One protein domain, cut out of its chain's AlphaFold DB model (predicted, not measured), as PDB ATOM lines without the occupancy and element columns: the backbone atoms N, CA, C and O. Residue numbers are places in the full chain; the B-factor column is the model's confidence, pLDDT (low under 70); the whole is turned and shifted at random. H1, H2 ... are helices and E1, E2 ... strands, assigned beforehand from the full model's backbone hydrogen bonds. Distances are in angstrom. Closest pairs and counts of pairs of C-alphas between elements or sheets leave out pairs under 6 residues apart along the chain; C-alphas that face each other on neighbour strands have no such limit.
ATOM      1  N   PRO A   8     192.823 144.348 151.913       95.31
ATOM      2  CA  PRO A   8     193.057 145.331 150.850       95.31
ATOM      3  C   PRO A   8     192.947 146.780 151.345       95.31
ATOM      4  O   PRO A   8     193.758 147.624 150.967       95.31
ATOM      5  N   THR A   9     191.980 147.053 152.226       94.75
ATOM      6  CA  THR A   9     191.763 148.370 152.838       94.75
ATOM      7  C   THR A   9     192.936 148.756 153.730       94.75
ATOM      8  O   THR A   9     193.506 149.828 153.563       94.75
ATOM      9  N   ALA A  10     193.356 147.859 154.623       95.19
ATOM     10  CA  ALA A  10     194.480 148.096 155.519       95.19
ATOM     11  C   ALA A  10     195.796 148.295 154.761       95.19
ATOM     12  O   ALA A  10     196.558 149.198 155.082       95.19
ATOM     13  N   ALA A  11     196.041 147.496 153.719       95.00
ATOM     14  CA  ALA A  11     197.212 147.644 152.863       95.00
ATOM     15  C   ALA A  11     197.270 149.037 152.220       95.00
ATOM     16  O   ALA A  11     198.307 149.693 152.270       95.00
ATOM     17  N   ARG A  12     196.137 149.516 151.688       93.62
ATOM     18  CA  ARG A  12     196.030 150.864 151.122       93.62
ATOM     19  C   ARG A  12     196.278 151.948 152.175       93.62
ATOM     20  O   ARG A  12     197.070 152.843 151.914       93.62
ATOM     21  N   LEU A  13     195.621 151.861 153.334       92.75
ATOM     22  CA  LEU A  13     195.704 152.878 154.391       92.75
ATOM     23  C   LEU A  13     197.086 152.943 155.054       92.75
ATOM     24  O   LEU A  13     197.535 154.010 155.438       92.75
ATOM     25  N   LEU A  14     197.777 151.808 155.178       93.00
ATOM     26  CA  LEU A  14     199.103 151.747 155.799       93.00
ATOM     27  C   LEU A  14     200.259 151.920 154.803       93.00
ATOM     28  O   LEU A  14     201.419 151.885 155.218       93.00
ATOM     29  N   GLY A  15     199.966 152.049 153.503       92.25
ATOM     30  CA  GLY A  15     200.981 152.084 152.447       92.25
ATOM     31  C   GLY A  15     201.783 150.780 152.327       92.25
ATOM     32  O   GLY A  15     202.966 150.805 151.996       92.25
ATOM     33  N   LEU A  16     201.163 149.635 152.629       94.12
ATOM     34  CA  LEU A  16     201.791 148.312 152.630       94.12
ATOM     35  C   LEU A  16     201.330 147.468 151.439       94.12
ATOM     36  O   LEU A  16     200.264 147.677 150.860       94.12
ATOM     37  N   ARG A  17     202.089 146.418 151.111       95.62
ATOM     38  CA  ARG A  17     201.572 145.349 150.246       95.62
ATOM     39  C   ARG A  17     200.559 144.513 151.027       95.62
ATOM     40  O   ARG A  17     200.707 144.312 152.228       95.62
ATOM     41  N   GLN A  18     199.570 143.937 150.341       95.00
ATOM     42  CA  GLN A  18     198.541 143.110 150.994       95.00
ATOM     43  C   GLN A  18     199.116 141.930 151.790       95.00
ATOM     44  O   GLN A  18     198.604 141.608 152.856       95.00
ATOM     45  N   ASN A  19     200.196 141.309 151.305       94.81
ATOM     46  CA  ASN A  19     200.869 140.225 152.024       94.81
ATOM     47  C   ASN A  19     201.502 140.721 153.337       94.81
ATOM     48  O   ASN A  19     201.410 140.049 154.358       94.81
ATOM     49  N   ASP A  20     202.088 141.921 153.329       94.75
ATOM     50  CA  ASP A  20     202.700 142.517 154.518       94.75
ATOM     51  C   ASP A  20     201.634 142.961 155.520       94.75
ATOM     52  O   ASP A  20     201.786 142.721 156.713       94.75
ATOM     53  N   ALA A  21     200.518 143.524 155.049       95.69
ATOM     54  CA  ALA A  21     199.369 143.821 155.902       95.69
ATOM     55  C   ALA A  21     198.809 142.537 156.538       95.69
ATOM     56  O   ALA A  21     198.630 142.481 157.747       95.69
ATOM     57  N   ALA A  22     198.607 141.468 155.761       95.69
ATOM     58  CA  ALA A  22     198.122 140.194 156.293       95.69
ATOM     59  C   ALA A  22     199.076 139.588 157.340       95.69
ATOM     60  O   ALA A  22     198.617 139.048 158.346       95.69
ATOM     61  N   ARG A  23     200.396 139.701 157.134       96.00
ATOM     62  CA  ARG A  23     201.420 139.258 158.098       96.00
ATOM     63  C   ARG A  23     201.432 140.094 159.375       96.00
ATOM     64  O   ARG A  23     201.641 139.540 160.448       96.00
ATOM     65  N   ASN A  24     201.193 141.397 159.260       95.62
ATOM     66  CA  ASN A  24     201.140 142.340 160.375       95.62
ATOM     67  C   ASN A  24     199.687 142.620 160.771       95.62
ATOM     68  O   ASN A  24     199.225 143.764 160.751       95.62
ATOM     69  N   SER A  25     198.952 141.548 161.080       96.00
ATOM     70  CA  SER A  25     197.547 141.627 161.465       96.00
ATOM     71  C   SER A  25     197.203 140.749 162.665       96.00
ATOM     72  O   SER A  25     197.866 139.750 162.954       96.00
ATOM     73  N   ARG A  26     196.137 141.127 163.370       95.00
ATOM     74  CA  ARG A  26     195.543 140.380 164.478       95.00
ATOM     75  C   ARG A  26     194.018 140.386 164.326       95.00
ATOM     76  O   ARG A  26     193.409 141.452 164.440       95.00
ATOM     77  N   PRO A  27     193.380 139.227 164.091       94.19
ATOM     78  CA  PRO A  27     191.926 139.129 164.084       94.19
ATOM     79  C   PRO A  27     191.333 139.532 165.437       94.19
ATOM     80  O   PRO A  27     191.892 139.213 166.488       94.19
ATOM     81  N   LEU A  28     190.171 140.180 165.402       93.12
ATOM     82  CA  LEU A  28     189.370 140.567 166.562       93.12
ATOM     83  C   LEU A  28     187.982 139.916 166.434       93.12
ATOM     84  O   LEU A  28     187.030 140.578 166.014       93.12
ATOM     85  N   PRO A  29     187.846 138.613 166.755       89.25
ATOM     86  CA  PRO A  29     186.621 137.854 166.494       89.25
ATOM     87  C   PRO A  29     185.390 138.468 167.165       89.25
ATOM     88  O   PRO A  29     184.353 138.607 166.526       89.25
ATOM     89  N   SER A  30     185.533 138.917 168.415       88.44
ATOM     90  CA  SER A  30     184.456 139.536 169.197       88.44
ATOM     91  C   SER A  30     183.935 140.849 168.606       88.44
ATOM     92  O   SER A  30     182.831 141.259 168.935       88.44
ATOM     93  N   ALA A  31     184.716 141.499 167.739       87.44
ATOM     94  CA  ALA A  31     184.362 142.761 167.095       87.44
ATOM     95  C   ALA A  31     184.103 142.612 165.584       87.44
ATOM     96  O   ALA A  31     183.903 143.616 164.903       87.44
ATOM     97  N   GLY A  32     184.163 141.388 165.036       92.50
ATOM     98  CA  GLY A  32     184.021 141.153 163.593       92.50
ATOM     99  C   GLY A  32     185.033 141.936 162.747       92.50
ATOM    100  O   GLY A  32     184.715 142.361 161.635       92.50
ATOM    101  N   ALA A  33     186.230 142.171 163.288       95.81
ATOM    102  CA  ALA A  33     187.215 143.091 162.729       95.81
ATOM    103  C   ALA A  33     188.618 142.476 162.696       95.81
ATOM    104  O   ALA A  33     188.870 141.399 163.241       95.81
ATOM    105  N   THR A  34     189.551 143.167 162.053       96.94
ATOM    106  CA  THR A  34     190.979 142.841 162.094       96.94
ATOM    107  C   THR A  34     191.783 144.104 162.365       96.94
ATOM    108  O   THR A  34     191.569 145.131 161.729       96.94
ATOM    109  N   HIS A  35     192.712 144.016 163.312       96.25
ATOM    110  CA  HIS A  35     193.713 145.043 163.558       96.25
ATOM    111  C   HIS A  35     194.935 144.815 162.670       96.25
ATOM    112  O   HIS A  35     195.401 143.684 162.549       96.25
ATOM    113  N   PHE A  36     195.470 145.883 162.095       96.31
ATOM    114  CA  PHE A  36     196.655 145.899 161.249       96.31
ATOM    115  C   PHE A  36     197.605 146.994 161.724       96.31
ATOM    116  O   PHE A  36     197.153 148.056 162.150       96.31
ATOM    117  N   TRP A  37     198.911 146.774 161.602       95.56
ATOM    118  CA  TRP A  37     199.920 147.778 161.949       95.56
ATOM    119  C   TRP A  37     201.028 147.846 160.902       95.56
ATOM    120  O   TRP A  37     201.374 146.844 160.272       95.56
ATOM    121  N   ASN A  38     201.605 149.034 160.718       94.38
ATOM    122  CA  ASN A  38     202.834 149.187 159.949       94.38
ATOM    123  C   ASN A  38     204.038 149.004 160.894       94.38
ATOM    124  O   ASN A  38     204.187 149.788 161.828       94.38
ATOM    125  N   PRO A  39     204.907 147.996 160.681       91.62
ATOM    126  CA  PRO A  39     206.044 147.734 161.566       91.62
ATOM    127  C   PRO A  39     207.175 148.775 161.451       91.62
ATOM    128  O   PRO A  39     208.138 148.723 162.215       91.62
ATOM    129  N   SER A  40     207.095 149.709 160.499       89.19
ATOM    130  CA  SER A  40     208.076 150.787 160.340       89.19
ATOM    131  C   SER A  40     207.997 151.793 161.491       89.19
ATOM    132  O   SER A  40     206.923 152.072 162.023       89.19
ATOM    133  N   ARG A  41     209.136 152.396 161.866       80.06
ATOM    134  CA  ARG A  41     209.161 153.453 162.893       80.06
ATOM    135  C   ARG A  41     208.250 154.614 162.492       80.06
ATOM    136  O   ARG A  41     208.363 155.132 161.388       80.06
ATOM    137  N   GLY A  42     207.376 155.019 163.412       81.12
ATOM    138  CA  GLY A  42     206.386 156.071 163.177       81.12
ATOM    139  C   GLY A  42     205.133 155.606 162.427       81.12
ATOM    140  O   GLY A  42     204.218 156.408 162.253       81.12
ATOM    141  N   GLY A  43     205.063 154.331 162.031       86.12
ATOM    142  CA  GLY A  43     203.919 153.740 161.345       86.12
ATOM    143  C   GLY A  43     202.661 153.694 162.211       86.12
ATOM    144  O   GLY A  43     202.725 153.425 163.409       86.12
ATOM    145  N   GLY A  44     201.516 153.975 161.592       93.12
ATOM    146  CA  GLY A  44     200.214 153.875 162.243       93.12
ATOM    147  C   GLY A  44     199.668 152.449 162.293       93.12
ATOM    148  O   GLY A  44     200.263 151.486 161.792       93.12
ATOM    149  N   SER A  45     198.480 152.343 162.867       94.88
ATOM    150  CA  SER A  45     197.663 151.142 162.896       94.88
ATOM    151  C   SER A  45     196.246 151.441 162.426       94.88
ATOM    152  O   SER A  45     195.745 152.564 162.506       94.88
ATOM    153  N   VAL A  46     195.560 150.407 161.948       96.06
ATOM    154  CA  VAL A  46     194.159 150.492 161.542       96.06
ATOM    155  C   VAL A  46     193.392 149.262 161.998       96.06
ATOM    156  O   VAL A  46     193.872 148.138 161.877       96.06
ATOM    157  N   ILE A  47     192.183 149.461 162.513       96.94
ATOM    158  CA  ILE A  47     191.214 148.382 162.720       96.94
ATOM    159  C   ILE A  47     190.197 148.465 161.590       96.94
ATOM    160  O   ILE A  47     189.638 149.536 161.369       96.94
ATOM    161  N   VAL A  48     189.972 147.362 160.876       96.69
ATOM    162  CA  VAL A  48     189.020 147.282 159.760       96.69
ATOM    163  C   VAL A  48     187.938 146.254 160.078       96.69
ATOM    164  O   VAL A  48     188.243 145.090 160.360       96.69
ATOM    165  N   GLY A  49     186.682 146.686 160.037       95.25
ATOM    166  CA  GLY A  49     185.498 145.852 160.209       95.25
ATOM    167  C   GLY A  49     185.119 145.086 158.942       95.25
ATOM    168  O   GLY A  49     185.500 145.448 157.825       95.25
ATOM    169  N   ALA A  50     184.342 144.012 159.103       91.38
ATOM    170  CA  ALA A  50     183.779 143.254 157.979       91.38
ATOM    171  C   ALA A  50     182.792 144.057 157.118       91.38
ATOM    172  O   ALA A  50     182.587 143.726 155.953       91.38
ATOM    173  N   ASP A  51     182.222 145.118 157.683       90.06
ATOM    174  CA  ASP A  51     181.338 146.082 157.025       90.06
ATOM    175  C   ASP A  51     182.091 147.141 156.196       90.06
ATOM    176  O   ASP A  51     181.469 147.973 155.543       90.06
ATOM    177  N   GLY A  52     183.429 147.115 156.206       87.50
ATOM    178  CA  GLY A  52     184.270 148.090 155.515       87.50
ATOM    179  C   GLY A  52     184.522 149.374 156.308       87.50
ATOM    180  O   GLY A  52     185.282 150.222 155.835       87.50
ATOM    181  N   THR A  53     183.957 149.513 157.511       93.12
ATOM    182  CA  THR A  53     184.308 150.613 158.414       93.12
ATOM    183  C   THR A  53     185.725 150.426 158.942       93.12
ATOM    184  O   THR A  53     186.232 149.305 159.050       93.12
ATOM    185  N   PHE A  54     186.397 151.525 159.272       95.06
ATOM    186  CA  PHE A  54     187.731 151.450 159.844       95.06
ATOM    187  C   PHE A  54     187.986 152.558 160.861       95.06
ATOM    188  O   PHE A  54     187.299 153.576 160.887       95.06
ATOM    189  N   LEU A  55     188.985 152.338 161.708       95.88
ATOM    190  CA  LEU A  55     189.540 153.351 162.596       95.88
ATOM    191  C   LEU A  55     191.054 153.343 162.455       95.88
ATOM    192  O   LEU A  55     191.701 152.357 162.819       95.88
ATOM    193  N   PHE A  56     191.614 154.441 161.964       94.50
ATOM    194  CA  PHE A  56     193.052 154.655 161.920       94.50
ATOM    195  C   PHE A  56     193.541 155.421 163.148       94.50
ATOM    196  O   PHE A  56     192.891 156.350 163.639       94.50
ATOM    197  N   ARG A  57     194.731 155.051 163.616       92.62
ATOM    198  CA  ARG A  57     195.489 155.805 164.609       92.62
ATOM    199  C   ARG A  57     196.957 155.875 164.195       92.62
ATOM    200  O   ARG A  57     197.536 154.898 163.725       92.62
ATOM    201  N   GLY A  58     197.561 157.046 164.384       89.69
ATOM    202  CA  GLY A  58     199.001 157.227 164.223       89.69
ATOM    203  C   GLY A  58     199.797 156.536 165.335       89.69
ATOM    204  O   GLY A  58     199.240 156.060 166.323       89.69
ATOM    205  N   SER A  59     201.122 156.538 165.198       82.94
ATOM    206  CA  SER A  59     202.067 155.845 166.092       82.94
ATOM    207  C   SER A  59     202.075 156.301 167.560       82.94
ATOM    208  O   SER A  59     202.721 155.661 168.387       82.94
ATOM    209  N   SER A  60     201.383 157.389 167.904       84.69
ATOM    210  CA  SER A  60     201.251 157.881 169.281       84.69
ATOM    211  C   SER A  60     200.156 157.177 170.088       84.69
ATOM    212  O   SER A  60     200.149 157.286 171.314       84.69
ATOM    213  N   ALA A  61     199.230 156.466 169.437       84.50
ATOM    214  CA  ALA A  61     198.170 155.746 170.130       84.50
ATOM    215  C   ALA A  61     198.656 154.370 170.600       84.50
ATOM    216  O   ALA A  61     199.279 153.620 169.848       84.50
ATOM    217  N   THR A  62     198.327 154.011 171.840       88.94
ATOM    218  CA  THR A  62     198.534 152.648 172.334       88.94
ATOM    219  C   THR A  62     197.503 151.699 171.728       88.94
ATOM    220  O   THR A  62     196.400 152.103 171.353       88.94
ATOM    221  N   TRP A  63     197.850 150.412 171.676       88.75
ATOM    222  CA  TRP A  63     196.933 149.360 171.236       88.75
ATOM    223  C   TRP A  63     195.617 149.369 172.027       88.75
ATOM    224  O   TRP A  63     194.547 149.370 171.422       88.75
ATOM    225  N   ASP A  64     195.692 149.421 173.359       91.62
ATOM    226  CA  ASP A  64     194.502 149.353 174.212       91.62
ATOM    227  C   ASP A  64     193.555 150.518 173.926       91.62
ATOM    228  O   ASP A  64     192.364 150.306 173.703       91.62
ATOM    229  N   ARG A  65     194.097 151.736 173.787       90.62
ATOM    230  CA  ARG A  65     193.289 152.908 173.451       90.62
ATOM    231  C   ARG A  65     192.651 152.794 172.067       90.62
ATOM    232  O   ARG A  65     191.500 153.181 171.880       90.62
ATOM    233  N   HIS A  66     193.390 152.269 171.092       92.81
ATOM    234  CA  HIS A  66     192.888 152.071 169.733       92.81
ATOM    235  C   HIS A  66     191.725 151.072 169.701       92.81
ATOM    236  O   HIS A  66     190.724 151.312 169.021       92.81
ATOM    237  N   LEU A  67     191.830 149.986 170.472       93.12
ATOM    238  CA  LEU A  67     190.761 149.004 170.611       93.12
ATOM    239  C   LEU A  67     189.546 149.583 171.347       93.12
ATOM    240  O   LEU A  67     188.424 149.397 170.877       93.12
ATOM    241  N   GLU A  68     189.755 150.288 172.460       93.62
ATOM    242  CA  GLU A  68     188.690 150.952 173.222       93.62
ATOM    243  C   GLU A  68     187.885 151.912 172.344       93.62
ATOM    244  O   GLU A  68     186.661 151.813 172.297       93.62
ATOM    245  N   ASP A  69     188.563 152.788 171.597       93.62
ATOM    246  CA  ASP A  69     187.917 153.731 170.679       93.62
ATOM    247  C   ASP A  69     187.094 152.989 169.611       93.62
ATOM    248  O   ASP A  69     185.960 153.365 169.310       93.62
ATOM    249  N   TYR A  70     187.632 151.901 169.045       94.19
ATOM    250  CA  TYR A  70     186.911 151.119 168.040       94.19
ATOM    251  C   TYR A  70     185.666 150.437 168.622       94.19
ATOM    252  O   TYR A  70     184.607 150.447 167.987       94.19
ATOM    253  N   VAL A  71     185.769 149.860 169.820       92.38
ATOM    254  CA  VAL A  71     184.642 149.217 170.515       92.38
ATOM    255  C   VAL A  71     183.593 150.246 170.941       92.38
ATOM    256  O   VAL A  71     182.402 149.962 170.853       92.38
ATOM    257  N   ALA A  72     184.011 151.459 171.310       93.81
ATOM    258  CA  ALA A  72     183.121 152.583 171.603       93.81
ATOM    259  C   ALA A  72     182.409 153.154 170.358       93.81
ATOM    260  O   ALA A  72     181.574 154.047 170.484       93.81
ATOM    261  N   GLY A  73     182.716 152.645 169.159       92.88
ATOM    262  CA  GLY A  73     182.069 153.035 167.907       92.88
ATOM    263  C   GLY A  73     182.775 154.155 167.141       92.88
ATOM    264  O   GLY A  73     182.263 154.586 166.111       92.88
TER     265      GLY A  73
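Overview. This is residues 8 to 73 of the 82 residues of an uncharacterized protein of Pseudarthrobacter chlorophenolicus (strain ATCC 700700 / DSM 12829 / CIP 107037 / JCM 12360 / KCTC 9906 / NCIMB 13794 / A6) (UniProt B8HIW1). Picture a four-stranded antiparallel sheet as the middle layer of three, with helices on both of its faces: H1 and, about perpendicular to it, H2 on one face, and H3 on the other. The sheet is a meander, each strand the antiparallel neighbour of the one before, in the order E1 - E2 - E3 - E4, and its strands' lines turn by 55 degrees from edge to edge. The printed part has 66 residues, with three named helices and four named strands in the order H1 H2 E1 E2 E3 E4 H3, a mixed class of helices and strands. It is compact, with a radius of gyration of the C-alphas of 10.8 A, and rounded, spanning 27 by 24 by 15 A.

Along the chain. Find C-alpha 8 at (193.057, 145.331, 150.850), where H1 begins; it runs from residue 8 to 14, 10.1 A. H2 follows at residues 18 to 23, 8.6 A. Next come E1, residues 25 to 28, 9.7 A, and E2, residues 33 to 37, 13.6 A, which begins at C-alpha 33 at (187.215, 143.091, 162.729). E3 is residues 45 to 49, 13.5 A, and E4 residues 54 to 57, 10.1 A. H3 takes residues 63 to 71, 12.3 A, and ends at C-alpha 71 at (184.642, 149.217, 170.515).

Arrangement. Begin with the sheet, whose edge strands are E1 and E4. In the hairpin of E1 and E2, look for N 26 and O 35 within hydrogen-bond range at 2.8 A. In the hairpin of E2 and E3, N 36 and O 46 are 2.8 A apart, and in that of E3 and E4, N 47 and O 55 are 3.0 A apart. H1 is on the sheet at a height of 8.5 A, over E3 and only just not over E2, on which 2 of its C-alphas fall; the closest C-alphas of H1 and E3, Ala 10 and Val 46, are 6.5 A apart. H1 and H2 touch, about perpendicular at 79 degrees, with the C-alphas of Ala 11 and Gln 18 closest at 5.1 A. H2 is on the sheet too, and its closest C-alpha pair with E2 is Ala 21 and Phe 36, 6.3 A. On the opposite face from H1, H3 has a height of 9.2 A over the sheet; it runs only just along the strands, at 28 degrees to E3 on the local plane. Its closest C-alpha pair with E4 is Tyr 70 and Leu 55, 6.4 A. H3 is apart from H1 and from H2. In H1, H2 and H3 every O i to N i+4 pair is within hydrogen-bond range.

Size, cuts and confidence. The two C-alphas farthest apart, those of Arg 41 and Asp 51, are 29.4 A from each other. The printed part has no cut and no long link; the link from E2 to E3, 7 residues, is short, and the others are tight. The mean pLDDT of the printed part is 92.6, and no printed residue is under 70.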